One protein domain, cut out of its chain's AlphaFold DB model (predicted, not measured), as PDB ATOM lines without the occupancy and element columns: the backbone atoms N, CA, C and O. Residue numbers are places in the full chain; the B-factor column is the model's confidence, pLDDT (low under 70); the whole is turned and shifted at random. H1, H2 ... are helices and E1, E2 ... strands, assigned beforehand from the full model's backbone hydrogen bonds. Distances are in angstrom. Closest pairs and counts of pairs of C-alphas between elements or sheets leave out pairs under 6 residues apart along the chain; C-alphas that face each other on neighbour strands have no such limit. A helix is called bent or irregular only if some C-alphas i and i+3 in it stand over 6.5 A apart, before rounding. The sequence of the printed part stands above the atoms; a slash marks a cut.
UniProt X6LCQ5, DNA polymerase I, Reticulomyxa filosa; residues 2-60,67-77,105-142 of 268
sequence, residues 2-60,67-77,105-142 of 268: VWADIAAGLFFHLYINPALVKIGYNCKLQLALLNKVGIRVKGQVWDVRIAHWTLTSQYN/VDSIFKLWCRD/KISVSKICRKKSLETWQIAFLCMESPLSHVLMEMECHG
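What this domain is: This is residues 2 to 60, 67 to 77 and 105 to 142 of the 268 residues of the protein "DNA polymerase I" of Reticulomyxa filosa (UniProt X6LCQ5). A long bent helix, H5, runs past a small middle made of two short strands, E1 and E2, packing on H2 with its arm H5b and on H3 with its arm H5a. H1 forms an arm whose residues 2 to 11 stick out, and H4 sits to one side near H3. The printed part has 108 residues, with five named helices and two named strands in the order H1, E1, H2, E2, H3, H4, H5. The strands form a parallel sheet of order E1, E2, and the class is mostly helix. The whole is only just loose, close to compact, with a radius of gyration of the C-alphas of 16.0 A and spans of 51 by 36 by 26 A.

Where its parts are: H1, residues 2 to 16, begins at C-alpha 2 (233.947, 259.847, 200.792) and is 21.3 A long. E1 is residues 22 to 24, H2 is residues 27 to 36 with a length of 14.2 A, and E2 is residues 45 to 47. H3, residues 48 to 55, is 10.7 A long, and H4, residues 67 to 74, is 10.4 A long. H5, residues 117 to 141, was assigned as one helix by its hydrogen bonds but is bent, with C-alphas 126 and 129 6.7 A apart. Its arms are H5a, residues 117 to 126, 13.8 A long, and H5b, residues 129 to 141, 19.6 A long, ending at C-alpha 141 (200.355, 266.219, 189.313); they stand at a shallow tilt of 27 degrees.

How they stand to each other: H1 touches no helix. E1 and E2 are parallel neighbours at 19 degrees, with N 46 and O 22 at 2.8 A and N 24 and O 46 at 3.0 A, within hydrogen-bond range. E1, H2 and E2 form a strand-helix-strand unit, two parallel neighbour strands with a helix between them along the chain, and its crossover is right-handed. H2 touches H5b, with the closest C-alphas, those of Lys 28 and Ser 132, 5.8 A apart, at a steep tilt of 41 degrees, the same way. The closest C-alphas of E2 and H5b, those of Trp 46 and Ser 129, are 5.9 A apart. H3 touches H5a, closest at the C-alphas of Ala 51 and Phe 124, 6.3 A, at a steep tilt of 46 degrees, opposite ways. H4 is close to H3 but not clearly touching, closest at the C-alphas of Val 48 and Ile 70, 7.8 A. H2, H3, H4 and H5a have every O i to N i+4 pair within hydrogen-bond range; H1 has 10 of 11 and H5b 7 of 9.

The domain as a whole: The two C-alphas farthest apart, those of Val 2 and Lys 114, are 53.5 A apart. Residues 61 to 66 are not printed, with 16.1 A between C-alphas 60 and 67, and residues 78 to 104 are not printed, with 8.4 A between C-alphas 77 and 105. Of the links that are printed whole, H2 to E2 is short and the others are tight. The mean pLDDT of the printed part is 70.1; residues 2 to 10, 55 to 60, 67 to 77 and 105 to 118 of this model are under 70.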
ATOM      1  N   VAL A   2     234.655 260.851 199.960       54.78
ATOM      2  CA  VAL A   2     233.947 259.847 200.792       54.78
ATOM      3  C   VAL A   2     232.965 260.417 201.839       54.78
ATOM      4  O   VAL A   2     231.867 259.897 201.991       54.78
ATOM      5  N   TRP A   3     233.301 261.511 202.531       37.94
ATOM      6  CA  TRP A   3     232.426 262.086 203.570       37.94
ATOM      7  C   TRP A   3     231.171 262.773 203.022       37.94
ATOM      8  O   TRP A   3     230.124 262.718 203.659       37.94
ATOM      9  N   ALA A   4     231.257 263.385 201.837       51.34
ATOM     10  CA  ALA A   4     230.114 264.041 201.206       51.34
ATOM     11  C   ALA A   4     229.086 263.010 200.721       51.34
ATOM     12  O   ALA A   4     227.888 263.207 200.904       51.34
ATOM     13  N   ASP A   5     229.560 261.879 200.194       54.34
ATOM     14  CA  ASP A   5     228.703 260.788 199.728       54.34
ATOM     15  C   ASP A   5     228.037 260.050 200.902       54.34
ATOM     16  O   ASP A   5     226.853 259.720 200.841       54.34
ATOM     17  N   ILE A   6     228.759 259.859 202.014       58.69
ATOM     18  CA  ILE A   6     228.198 259.290 203.250       58.69
ATOM     19  C   ILE A   6     227.175 260.245 203.876       58.69
ATOM     20  O   ILE A   6     226.088 259.804 204.245       58.69
ATOM     21  N   ALA A   7     227.479 261.544 203.959       58.25
ATOM     22  CA  ALA A   7     226.549 262.546 204.478       58.25
ATOM     23  C   ALA A   7     225.286 262.650 203.608       58.25
ATOM     24  O   ALA A   7     224.180 262.706 204.140       58.25
ATOM     25  N   ALA A   8     225.428 262.592 202.281       61.50
ATOM     26  CA  ALA A   8     224.301 262.541 201.355       61.50
ATOM     27  C   ALA A   8     223.467 261.258 201.527       61.50
ATOM     28  O   ALA A   8     222.237 261.319 201.522       61.50
ATOM     29  N   GLY A   9     224.116 260.109 201.743       68.06
ATOM     30  CA  GLY A   9     223.445 258.839 202.034       68.06
ATOM     31  C   GLY A   9     222.672 258.858 203.357       68.06
ATOM     32  O   GLY A   9     221.519 258.424 203.407       68.06
ATOM     33  N   LEU A  10     223.266 259.422 204.413       68.25
ATOM     34  CA  LEU A  10     222.618 259.595 205.715       68.25
ATOM     35  C   LEU A  10     221.418 260.544 205.605       68.25
ATOM     36  O   LEU A  10     220.331 260.238 206.094       68.25
ATOM     37  N   PHE A  11     221.599 261.659 204.894       73.19
ATOM     38  CA  PHE A  11     220.555 262.644 204.633       73.19
ATOM     39  C   PHE A  11     219.375 262.025 203.876       73.19
ATOM     40  O   PHE A  11     218.226 262.187 204.277       73.19
ATOM     41  N   PHE A  12     219.637 261.231 202.836       77.81
ATOM     42  CA  PHE A  12     218.603 260.509 202.092       77.81
ATOM     43  C   PHE A  12     217.846 259.502 202.977       77.81
ATOM     44  O   PHE A  12     216.613 259.430 202.936       77.81
ATOM     45  N   HIS A  13     218.564 258.775 203.840       81.25
ATOM     46  CA  HIS A  13     217.971 257.815 204.770       81.25
ATOM     47  C   HIS A  13     217.031 258.484 205.788       81.25
ATOM     48  O   HIS A  13     215.974 257.928 206.100       81.25
ATOM     49  N   LEU A  14     217.357 259.694 206.263       82.50
ATOM     50  CA  LEU A  14     216.495 260.455 207.178       82.50
ATOM     51  C   LEU A  14     215.103 260.707 206.581       82.50
ATOM     52  O   LEU A  14     214.098 260.536 207.272       82.50
ATOM     53  N   TYR A  15     215.024 261.062 205.297       83.50
ATOM     54  CA  TYR A  15     213.749 261.376 204.645       83.50
ATOM     55  C   TYR A  15     212.935 260.139 204.255       83.50
ATOM     56  O   TYR A  15     211.705 260.189 204.271       83.50
ATOM     57  N   ILE A  16     213.587 259.022 203.932       85.88
ATOM     58  CA  ILE A  16     212.906 257.812 203.439       85.88
ATOM     59  C   ILE A  16     212.510 256.851 204.555       85.88
ATOM     60  O   ILE A  16     211.594 256.051 204.361       85.88
ATOM     61  N   ASN A  17     213.144 256.921 205.724       85.75
ATOM     62  CA  ASN A  17     212.810 256.034 206.830       85.75
ATOM     63  C   ASN A  17     211.430 256.388 207.426       85.75
ATOM     64  O   ASN A  17     211.307 257.448 208.043       85.75
ATOM     65  N   PRO A  18     210.396 255.531 207.307       86.19
ATOM     66  CA  PRO A  18     209.053 255.843 207.795       86.19
ATOM     67  C   PRO A  18     208.943 255.872 209.326       86.19
ATOM     68  O   PRO A  18     208.004 256.475 209.838       86.19
ATOM     69  N   ALA A  19     209.888 255.260 210.051       84.81
ATOM     70  CA  ALA A  19     209.890 255.234 211.514       84.81
ATOM     71  C   ALA A  19     210.270 256.586 212.138       84.81
ATOM     72  O   ALA A  19     209.973 256.836 213.304       84.81
ATOM     73  N   LEU A  20     210.928 257.462 211.373       80.69
ATOM     74  CA  LEU A  20     211.320 258.787 211.842       80.69
ATOM     75  C   LEU A  20     210.192 259.790 211.606       80.69
ATOM     76  O   LEU A  20     209.691 259.911 210.485       80.69
ATOM     77  N   VAL A  21     209.848 260.553 212.641       80.00
ATOM     78  CA  VAL A  21     208.985 261.732 212.522       80.00
ATOM     79  C   VAL A  21     209.836 262.917 212.075       80.00
ATOM     80  O   VAL A  21     210.896 263.172 212.644       80.00
ATOM     81  N   LYS A  22     209.384 263.642 211.050       81.69
ATOM     82  CA  LYS A  22     210.060 264.839 210.539       81.69
ATOM     83  C   LYS A  22     209.287 266.061 210.983       81.69
ATOM     84  O   LYS A  22     208.097 266.160 210.710       81.69
ATOM     85  N   ILE A  23     209.963 266.992 211.636       80.94
ATOM     86  CA  ILE A  23     209.356 268.230 212.121       80.94
ATOM     87  C   ILE A  23     209.955 269.380 211.320       80.94
ATOM     88  O   ILE A  23     211.173 269.471 211.182       80.94
ATOM     89  N   GLY A  24     209.105 270.244 210.777       74.69
ATOM     90  CA  GLY A  24     209.543 271.372 209.965       74.69
ATOM     91  C   GLY A  24     208.530 272.510 209.950       74.69
ATOM     92  O   GLY A  24     207.493 272.467 210.607       74.69
ATOM     93  N   TYR A  25     208.849 273.552 209.190       76.69
ATOM     94  CA  TYR A  25     207.990 274.716 209.000       76.69
ATOM     95  C   TYR A  25     207.659 274.879 207.519       76.69
ATOM     96  O   TYR A  25     208.576 274.964 206.700       76.69
ATOM     97  N   ASN A  26     206.369 274.972 207.184       74.62
ATOM     98  CA  ASN A  26     205.897 275.050 205.799       74.62
ATOM     99  C   ASN A  26     206.417 273.870 204.950       74.62
ATOM    100  O   ASN A  26     207.027 274.032 203.885       74.62
ATOM    101  N   CYS A  27     206.195 272.664 205.471       81.25
ATOM    102  CA  CYS A  27     206.762 271.412 204.987       81.25
ATOM    103  C   CYS A  27     206.315 271.084 203.562       81.25
ATOM    104  O   CYS A  27     207.078 270.470 202.825       81.25
ATOM    105  N   LYS A  28     205.133 271.535 203.115       84.00
ATOM    106  CA  LYS A  28     204.641 271.279 201.750       84.00
ATOM    107  C   LYS A  28     205.623 271.744 200.667       84.00
ATOM    108  O   LYS A  28     205.882 271.008 199.718       84.00
ATOM    109  N   LEU A  29     206.221 272.932 200.826       78.38
ATOM    110  CA  LEU A  29     207.229 273.437 199.882       78.38
ATOM    111  C   LEU A  29     208.484 272.561 199.874       78.38
ATOM    112  O   LEU A  29     209.028 272.264 198.812       78.38
ATOM    113  N   GLN A  30     208.929 272.135 201.054       82.69
ATOM    114  CA  GLN A  30     210.105 271.281 201.217       82.69
ATOM    115  C   GLN A  30     209.855 269.894 200.606       82.69
ATOM    116  O   GLN A  30     210.690 269.395 199.858       82.69
ATOM    117  N   LEU A  31     208.670 269.319 200.834       85.75
ATOM    118  CA  LEU A  31     208.221 268.061 200.236       85.75
ATOM    119  C   LEU A  31     208.179 268.146 198.707       85.75
ATOM    120  O   LEU A  31     208.682 267.248 198.036       85.75
ATOM    121  N   ALA A  32     207.648 269.237 198.149       82.62
ATOM    122  CA  ALA A  32     207.606 269.443 196.702       82.62
ATOM    123  C   ALA A  32     209.015 269.560 196.087       82.62
ATOM    124  O   ALA A  32     209.263 269.034 195.001       82.62
ATOM    125  N   LEU A  33     209.950 270.231 196.771       83.62
ATOM    126  CA  LEU A  33     211.350 270.324 196.339       83.62
ATOM    127  C   LEU A  33     212.044 268.960 196.375       83.62
ATOM    128  O   LEU A  33     212.674 268.573 195.394       83.62
ATOM    129  N   LEU A  34     211.882 268.210 197.464       86.38
ATOM    130  CA  LEU A  34     212.445 266.867 197.607       86.38
ATOM    131  C   LEU A  34     211.882 265.910 196.550       86.38
ATOM    132  O   LEU A  34     212.649 265.193 195.907       86.38
ATOM    133  N   ASN A  35     210.577 265.980 196.274       86.50
ATOM    134  CA  ASN A  35     209.936 265.176 195.235       86.50
ATOM    135  C   ASN A  35     210.500 265.487 193.834       86.50
ATOM    136  O   ASN A  35     210.716 264.574 193.041       86.50
ATOM    137  N   LYS A  36     210.830 266.756 193.536       81.94
ATOM    138  CA  LYS A  36     211.501 267.139 192.276       81.94
ATOM    139  C   LYS A  36     212.914 266.570 192.142       81.94
ATOM    140  O   LYS A  36     213.330 266.269 191.029       81.94
ATOM    141  N   VAL A  37     213.631 266.417 193.255       84.75
ATOM    142  CA  VAL A  37     214.962 265.779 193.304       84.75
ATOM    143  C   VAL A  37     214.848 264.240 193.287       84.75
ATOM    144  O   VAL A  37     215.851 263.539 193.213       84.75
ATOM    145  N   GLY A  38     213.629 263.689 193.301       84.56
ATOM    146  CA  GLY A  38     213.370 262.246 193.300       84.56
ATOM    147  C   GLY A  38     213.334 261.618 194.696       84.56
ATOM    148  O   GLY A  38     213.223 260.398 194.819       84.56
ATOM    149  N   ILE A  39     213.390 262.427 195.757       87.00
ATOM    150  CA  ILE A  39     213.309 261.972 197.147       87.00
ATOM    151  C   ILE A  39     211.843 261.974 197.579       87.00
ATOM    152  O   ILE A  39     211.247 263.022 197.833       87.00
ATOM    153  N   ARG A  40     211.258 260.782 197.714       86.38
ATOM    154  CA  ARG A  40     209.928 260.624 198.312       86.38
ATOM    155  C   ARG A  40     210.054 260.486 199.821       86.38
ATOM    156  O   ARG A  40     210.431 259.426 200.319       86.38
ATOM    157  N   VAL A  41     209.733 261.562 200.535       87.94
ATOM    158  CA  VAL A  41     209.694 261.563 202.001       87.94
ATOM    159  C   VAL A  41     208.603 260.606 202.475       87.94
ATOM    160  O   VAL A  41     207.452 260.727 202.057       87.94
ATOM    161  N   LYS A  42     208.963 259.657 203.342       85.81
ATOM    162  CA  LYS A  42     208.030 258.696 203.950       85.81
ATOM    163  C   LYS A  42     207.911 258.947 205.448       85.81
ATOM    164  O   LYS A  42     208.811 259.525 206.047       85.81
ATOM    165  N   GLY A  43     206.854 258.436 206.071       84.19
ATOM    166  CA  GLY A  43     206.603 258.609 207.506       84.19
ATOM    167  C   GLY A  43     205.881 259.915 207.822       84.19
ATOM    168  O   GLY A  43     205.454 260.632 206.922       84.19
ATOM    169  N   GLN A  44     205.715 260.204 209.111       82.38
ATOM    170  CA  GLN A  44     204.954 261.372 209.549       82.38
ATOM    171  C   GLN A  44     205.765 262.661 209.403       82.38
ATOM    172  O   GLN A  44     206.929 262.727 209.811       82.38
ATOM    173  N   VAL A  45     205.120 263.693 208.856       84.00
ATOM    174  CA  VAL A  45     205.676 265.041 208.715       84.00
ATOM    175  C   VAL A  45     204.802 266.017 209.489       84.00
ATOM    176  O   VAL A  45     203.628 266.214 209.174       84.00
ATOM    177  N   TRP A  46     205.371 266.627 210.517       83.19
ATOM    178  CA  TRP A  46     204.697 267.593 211.369       83.19
ATOM    179  C   TRP A  46     205.109 269.000 210.961       83.19
ATOM    180  O   TRP A  46     206.270 269.392 211.092       83.19
ATOM    181  N   ASP A  47     204.141 269.756 210.449       80.94
ATOM    182  CA  ASP A  47     204.329 271.158 210.103       80.94
ATOM    183  C   ASP A  47     203.921 272.046 211.279       80.94
ATOM    184  O   ASP A  47     202.756 272.091 211.682       80.94
ATOM    185  N   VAL A  48     204.892 272.782 211.808       75.62
ATOM    186  CA  VAL A  48     204.719 273.707 212.930       75.62
ATOM    187  C   VAL A  48     203.702 274.807 212.603       75.62
ATOM    188  O   VAL A  48     202.947 275.225 213.481       75.62
ATOM    189  N   ARG A  49     203.615 275.257 211.344       75.56
ATOM    190  CA  ARG A  49     202.623 276.258 210.917       75.56
ATOM    191  C   ARG A  49     201.204 275.699 211.000       75.56
ATOM    192  O   ARG A  49     200.309 276.395 211.474       75.56
ATOM    193  N   ILE A  50     201.007 274.457 210.564       79.25
ATOM    194  CA  ILE A  50     199.704 273.776 210.586       79.25
ATOM    195  C   ILE A  50     199.308 273.436 212.026       79.25
ATOM    196  O   ILE A  50     198.177 273.692 212.444       79.25
ATOM    197  N   ALA A  51     200.255 272.935 212.824       76.75
ATOM    198  CA  ALA A  51     200.059 272.689 214.251       76.75
ATOM    199  C   ALA A  51     199.633 273.971 214.981       76.75
ATOM    200  O   ALA A  51     198.726 273.963 215.807       76.75
ATOM    201  N   HIS A  52     200.244 275.102 214.640       71.94
ATOM    202  CA  HIS A  52     199.855 276.390 215.189       71.94
ATOM    203  C   HIS A  52     198.460 276.834 214.712       71.94
ATOM    204  O   HIS A  52     197.620 277.171 215.540       71.94
ATOM    205  N   TRP A  53     198.166 276.777 213.407       74.62
ATOM    206  CA  TRP A  53     196.860 277.173 212.855       74.62
ATOM    207  C   TRP A  53     195.688 276.387 213.467       74.62
ATOM    208  O   TRP A  53     194.648 276.952 213.810       74.62
ATOM    209  N   THR A  54     195.879 275.084 213.673       73.31
ATOM    210  CA  THR A  54     194.876 274.210 214.302       73.31
ATOM    211  C   THR A  54     194.614 274.566 215.773       73.31
ATOM    212  O   THR A  54     193.490 274.386 216.257       73.31
ATOM    213  N   LEU A  55     195.610 275.109 216.487       67.56
ATOM    214  CA  LEU A  55     195.467 275.593 217.868       67.56
ATOM    215  C   LEU A  55     194.724 276.934 217.929       67.56
ATOM    216  O   LEU A  55     193.817 277.107 218.746       67.56
ATOM    217  N   THR A  56     195.088 277.879 217.066       60.41
ATOM    218  CA  THR A  56     194.606 279.265 217.076       60.41
ATOM    219  C   THR A  56     193.815 279.568 215.806       60.41
ATOM    220  O   THR A  56     194.226 280.356 214.959       60.41
ATOM    221  N   SER A  57     192.611 278.996 215.693       56.62
ATOM    222  CA  SER A  57     191.675 279.213 214.568       56.62
ATOM    223  C   SER A  57     191.155 280.667 214.419       56.62
ATOM    224  O   SER A  57     190.152 280.889 213.754       56.62
ATOM    225  N   GLN A  58     191.796 281.656 215.053       52.00
ATOM    226  CA  GLN A  58     191.458 283.090 215.038       52.00
ATOM    227  C   GLN A  58     192.587 283.957 214.445       52.00
ATOM    228  O   GLN A  58     192.668 285.151 214.730       52.00
ATOM    229  N   TYR A  59     193.504 283.380 213.663       50.38
ATOM    230  CA  TYR A  59     194.637 284.141 213.141       50.38
ATOM    231  C   TYR A  59     194.267 285.019 211.941       50.38
ATOM    232  O   TYR A  59     193.989 284.522 210.852       50.38
ATOM    233  N   ASN A  60     194.367 286.337 212.130       43.38
ATOM    234  CA  ASN A  60     194.521 287.294 211.038       43.38
ATOM    235  C   ASN A  60     195.922 287.114 210.429       43.38
ATOM    236  O   ASN A  60     196.928 287.111 211.141       43.38
ATOM    237  N   VAL A  67     209.023 282.724 212.900       49.75
ATOM    238  CA  VAL A  67     209.305 281.283 213.073       49.75
ATOM    239  C   VAL A  67     209.978 281.057 214.426       49.75
ATOM    240  O   VAL A  67     209.617 280.138 215.141       49.75
ATOM    241  N   ASP A  68     210.831 282.002 214.817       46.47
ATOM    242  CA  ASP A  68     211.487 282.117 216.108       46.47
ATOM    243  C   ASP A  68     210.527 282.247 217.309       46.47
ATOM    244  O   ASP A  68     210.736 281.596 218.317       46.47
ATOM    245  N   SER A  69     209.435 283.009 217.234       50.97
ATOM    246  CA  SER A  69     208.401 283.078 218.281       50.97
ATOM    247  C   SER A  69     207.572 281.799 218.395       50.97
ATOM    248  O   SER A  69     207.277 281.385 219.511       50.97
ATOM    249  N   ILE A  70     207.206 281.159 217.276       51.56
ATOM    250  CA  ILE A  70     206.465 279.881 217.296       51.56
ATOM    251  C   ILE A  70     207.378 278.762 217.798       51.56
ATOM    252  O   ILE A  70     206.989 277.981 218.665       51.56
ATOM    253  N   PHE A  71     208.615 278.735 217.308       49.75
ATOM    254  CA  PHE A  71     209.653 277.812 217.738       49.75
ATOM    255  C   PHE A  71     210.005 278.039 219.208       49.75
ATOM    256  O   PHE A  71     210.004 277.084 219.958       49.75
ATOM    257  N   LYS A  72     210.158 279.281 219.688       46.47
ATOM    258  CA  LYS A  72     210.324 279.598 221.122       46.47
ATOM    259  C   LYS A  72     209.108 279.242 221.963       46.47
ATOM    260  O   LYS A  72     209.277 278.972 223.142       46.47
ATOM    261  N   LEU A  73     207.894 279.275 221.413       47.38
ATOM    262  CA  LEU A  73     206.689 278.845 222.125       47.38
ATOM    263  C   LEU A  73     206.662 277.318 222.289       47.38
ATOM    264  O   LEU A  73     206.247 276.827 223.332       47.38
ATOM    265  N   TRP A  74     207.121 276.590 221.268       44.19
ATOM    266  CA  TRP A  74     207.162 275.125 221.230       44.19
ATOM    267  C   TRP A  74     208.384 274.550 221.963       44.19
ATOM    268  O   TRP A  74     208.287 273.550 222.663       44.19
ATOM    269  N   CYS A  75     209.518 275.239 221.871       42.69
ATOM    270  CA  CYS A  75     210.788 274.945 222.525       42.69
ATOM    271  C   CYS A  75     210.950 275.686 223.858       42.69
ATOM    272  O   CYS A  75     212.059 275.738 224.374       42.69
ATOM    273  N   ARG A  76     209.897 276.278 224.443       41.31
ATOM    274  CA  ARG A  76     210.017 277.016 225.719       41.31
ATOM    275  C   ARG A  76     210.310 276.126 226.933       41.31
ATOM    276  O   ARG A  76     210.625 276.661 227.989       41.31
ATOM    277  N   ASP A  77     210.260 274.807 226.753       42.00
ATOM    278  CA  ASP A  77     210.785 273.814 227.701       42.00
ATOM    279  C   ASP A  77     212.287 273.538 227.517       42.00
ATOM    280  O   ASP A  77     212.906 272.859 228.336       42.00
ATOM    281  N   LYS A 105     207.657 266.676 229.957       39.81
ATOM    282  CA  LYS A 105     206.255 267.106 229.951       39.81
ATOM    283  C   LYS A 105     206.141 268.588 230.365       39.81
ATOM    284  O   LYS A 105     206.796 268.945 231.337       39.81
ATOM    285  N   ILE A 106     205.167 269.312 229.766       36.38
ATOM    286  CA  ILE A 106     204.355 270.472 230.266       36.38
ATOM    287  C   ILE A 106     204.594 271.762 229.437       36.38
ATOM    288  O   ILE A 106     205.588 272.413 229.634       36.38
ATOM    289  N   SER A 107     203.710 272.340 228.609       34.44
ATOM    290  CA  SER A 107     202.365 272.848 228.931       34.44
ATOM    291  C   SER A 107     201.700 273.467 227.682       34.44
ATOM    292  O   SER A 107     201.585 274.683 227.533       34.44
ATOM    293  N   VAL A 108     201.106 272.646 226.817       35.25
ATOM    294  CA  VAL A 108     200.062 273.141 225.889       35.25
ATOM    295  C   VAL A 108     198.810 273.608 226.680       35.25
ATOM    296  O   VAL A 108     197.892 274.225 226.147       35.25
ATOM    297  N   SER A 109     198.788 273.380 228.001       35.22
ATOM    298  CA  SER A 109     197.649 273.537 228.913       35.22
ATOM    299  C   SER A 109     197.025 274.938 228.985       35.22
ATOM    300  O   SER A 109     195.829 275.042 229.252       35.22
ATOM    301  N   LYS A 110     197.772 276.027 228.744       37.72
ATOM    302  CA  LYS A 110     197.207 277.389 228.840       37.72
ATOM    303  C   LYS A 110     196.488 277.841 227.566       37.72
ATOM    304  O   LYS A 110     195.497 278.554 227.682       37.72
ATOM    305  N   ILE A 111     196.922 277.387 226.386       41.56
ATOM    306  CA  ILE A 111     196.264 277.683 225.096       41.56
ATOM    307  C   ILE A 111     195.192 276.623 224.781       41.56
ATOM    308  O   ILE A 111     194.098 276.970 224.341       41.56
ATOM    309  N   CYS A 112     195.421 275.353 225.140       41.00
ATOM    310  CA  CYS A 112     194.416 274.281 225.054       41.00
ATOM    311  C   CYS A 112     193.332 274.339 226.138       41.00
ATOM    312  O   CYS A 112     192.449 273.492 226.163       41.00
ATOM    313  N   ARG A 113     193.314 275.332 227.031       42.44
ATOM    314  CA  ARG A 113     192.273 275.398 228.072       42.44
ATOM    315  C   ARG A 113     190.849 275.600 227.526       42.44
ATOM    316  O   ARG A 113     189.903 275.400 228.276       42.44
ATOM    317  N   LYS A 114     190.685 275.965 226.244       48.44
ATOM    318  CA  LYS A 114     189.372 276.113 225.576       48.44
ATOM    319  C   LYS A 114     189.003 274.992 224.586       48.44
ATOM    320  O   LYS A 114     187.835 274.898 224.230       48.44
ATOM    321  N   LYS A 115     189.946 274.148 224.148       51.97
ATOM    322  CA  LYS A 115     189.714 272.996 223.249       51.97
ATOM    323  C   LYS A 115     190.399 271.775 223.855       51.97
ATOM    324  O   LYS A 115     191.583 271.864 224.157       51.97
ATOM    325  N   SER A 116     189.690 270.654 224.009       62.75
ATOM    326  CA  SER A 116     190.304 269.410 224.495       62.75
ATOM    327  C   SER A 116     191.569 269.102 223.676       62.75
ATOM    328  O   SER A 116     191.547 269.077 222.442       62.75
ATOM    329  N   LEU A 117     192.694 268.937 224.380       63.25
ATOM    330  CA  LEU A 117     194.005 268.654 223.790       63.25
ATOM    331  C   LEU A 117     193.948 267.400 222.904       63.25
ATOM    332  O   LEU A 117     194.597 267.352 221.865       63.25
ATOM    333  N   GLU A 118     193.120 266.429 223.283       66.62
ATOM    334  CA  GLU A 118     192.896 265.184 222.547       66.62
ATOM    335  C   GLU A 118     192.199 265.440 221.208       66.62
ATOM    336  O   GLU A 118     192.610 264.908 220.181       66.62
ATOM    337  N   THR A 119     191.189 266.320 221.178       70.75
ATOM    338  CA  THR A 119     190.483 266.651 219.929       70.75
ATOM    339  C   THR A 119     191.402 267.376 218.951       70.75
ATOM    340  O   THR A 119     191.354 267.127 217.748       70.75
ATOM    341  N   TRP A 120     192.270 268.250 219.465       76.94
ATOM    342  CA  TRP A 120     193.282 268.919 218.654       76.94
ATOM    343  C   TRP A 120     194.327 267.938 218.111       76.94
ATOM    344  O   TRP A 120     194.626 267.974 216.919       76.94
ATOM    345  N   GLN A 121     194.851 267.043 218.955       70.50
ATOM    346  CA  GLN A 121     195.830 266.034 218.543       70.50
ATOM    347  C   GLN A 121     195.279 265.141 217.432       70.50
ATOM    348  O   GLN A 121     195.983 264.900 216.456       70.50
ATOM    349  N   ILE A 122     194.021 264.706 217.540       77.31
ATOM    350  CA  ILE A 122     193.361 263.914 216.496       77.31
ATOM    351  C   ILE A 122     193.235 264.731 215.204       77.31
ATOM    352  O   ILE A 122     193.616 264.246 214.143       77.31
ATOM    353  N   ALA A 123     192.757 265.977 215.273       79.38
ATOM    354  CA  ALA A 123     192.630 266.824 214.087       79.38
ATOM    355  C   ALA A 123     193.987 267.061 213.398       79.38
ATOM    356  O   ALA A 123     194.102 266.923 212.181       79.38
ATOM    357  N   PHE A 124     195.036 267.353 214.169       81.38
ATOM    358  CA  PHE A 124     196.369 267.587 213.627       81.38
ATOM    359  C   PHE A 124     197.012 266.311 213.064       81.38
ATOM    360  O   PHE A 124     197.446 266.304 211.915       81.38
ATOM    361  N   LEU A 125     197.076 265.232 213.850       79.06
ATOM    362  CA  LEU A 125     197.799 264.011 213.478       79.06
ATOM    363  C   LEU A 125     197.057 263.182 212.429       79.06
ATOM    364  O   LEU A 125     197.702 262.606 211.555       79.06
ATOM    365  N   CYS A 126     195.726 263.110 212.505       82.25
ATOM    366  CA  CYS A 126     194.939 262.232 211.639       82.25
ATOM    367  C   CYS A 126     194.388 262.936 210.396       82.25
ATOM    368  O   CYS A 126     194.106 262.248 209.418       82.25
ATOM    369  N   MET A 127     194.225 264.266 210.405       85.31
ATOM    370  CA  MET A 127     193.672 264.997 209.255       85.31
ATOM    371  C   MET A 127     194.691 265.942 208.618       85.31
ATOM    372  O   MET A 127     195.041 265.772 207.456       85.31
ATOM    373  N   GLU A 128     195.208 266.911 209.368       85.19
ATOM    374  CA  GLU A 128     195.952 268.039 208.785       85.19
ATOM    375  C   GLU A 128     197.396 267.686 208.380       85.19
ATOM    376  O   GLU A 128     197.875 268.054 207.306       85.19
ATOM    377  N   SER A 129     198.106 266.922 209.218       82.50
ATOM    378  CA  SER A 129     199.456 266.425 208.917       82.50
ATOM    379  C   SER A 129     199.494 265.540 207.656       82.50
ATOM    380  O   SER A 129     200.277 265.854 206.751       82.50
ATOM    381  N   PRO A 130     198.661 264.482 207.509       86.69
ATOM    382  CA  PRO A 130     198.678 263.653 206.300       86.69
ATOM    383  C   PRO A 130     198.203 264.411 205.053       86.69
ATOM    384  O   PRO A 130     198.702 264.148 203.955       86.69
ATOM    385  N   LEU A 131     197.315 265.402 205.205       88.12
ATOM    386  CA  LEU A 131     196.828 266.220 204.093       88.12
ATOM    387  C   LEU A 131     197.961 266.972 203.378       88.12
ATOM    388  O   LEU A 131     197.895 267.165 202.167       88.12
ATOM    389  N   SER A 132     199.045 267.322 204.077       85.06
ATOM    390  CA  SER A 132     200.206 267.987 203.466       85.06
ATOM    391  C   SER A 132     200.858 267.162 202.351       85.06
ATOM    392  O   SER A 132     201.289 267.727 201.343       85.06
ATOM    393  N   HIS A 133     200.910 265.834 202.505       85.75
ATOM    394  CA  HIS A 133     201.425 264.932 201.472       85.75
ATOM    395  C   HIS A 133     200.485 264.868 200.272       85.75
ATOM    396  O   HIS A 133     200.938 265.019 199.140       85.75
ATOM    397  N   VAL A 134     199.186 264.708 200.527       88.69
ATOM    398  CA  VAL A 134     198.164 264.628 199.475       88.69
ATOM    399  C   VAL A 134     198.121 265.925 198.672       88.69
ATOM    400  O   VAL A 134     198.167 265.884 197.448       88.69
ATOM    401  N   LEU A 135     198.116 267.083 199.340       88.44
ATOM    402  CA  LEU A 135     198.146 268.381 198.670       88.44
ATOM    403  C   LEU A 135     199.417 268.545 197.844       88.44
ATOM    404  O   LEU A 135     199.325 268.934 196.688       88.44
ATOM    405  N   MET A 136     200.592 268.212 198.388       87.75
ATOM    406  CA  MET A 136     201.840 268.255 197.618       87.75
ATOM    407  C   MET A 136     201.757 267.383 196.362       87.75
ATOM    408  O   MET A 136     202.123 267.838 195.280       87.75
ATOM    409  N   GLU A 137     201.243 266.157 196.479       87.50
ATOM    410  CA  GLU A 137     201.064 265.271 195.331       87.50
ATOM    411  C   GLU A 137     200.083 265.861 194.318       87.50
ATOM    412  O   GLU A 137     200.407 265.903 193.134       87.50
ATOM    413  N   MET A 138     198.928 266.370 194.750       88.56
ATOM    414  CA  MET A 138     197.958 267.026 193.869       88.56
ATOM    415  C   MET A 138     198.573 268.224 193.136       88.56
ATOM    416  O   MET A 138     198.401 268.353 191.925       88.56
ATOM    417  N   GLU A 139     199.336 269.072 193.836       85.38
ATOM    418  CA  GLU A 139     200.056 270.192 193.220       85.38
ATOM    419  C   GLU A 139     201.091 269.701 192.214       85.38
ATOM    420  O   GLU A 139     201.218 270.298 191.152       85.38
ATOM    421  N   CYS A 140     201.823 268.625 192.524       81.56
ATOM    422  CA  CYS A 140     202.832 268.045 191.641       81.56
ATOM    423  C   CYS A 140     202.241 267.392 190.381       81.56
ATOM    424  O   CYS A 140     202.898 267.425 189.342       81.56
ATOM    425  N   HIS A 141     201.046 266.801 190.467       84.88
ATOM    426  CA  HIS A 141     200.355 266.219 189.313       84.88
ATOM    427  C   HIS A 141     199.667 267.290 188.458       84.88
ATOM    428  O   HIS A 141     199.653 267.176 187.235       84.88
ATOM    429  N   GLY A 142     199.126 268.339 189.084       84.50
ATOM    430  CA  GLY A 142     198.370 269.381 188.397       84.50
ATOM    431  C   GLY A 142     197.020 268.892 187.862       84.50
ATOM    432  O   GLY A 142     196.588 267.766 188.105       84.50
TER     433      GLY A 142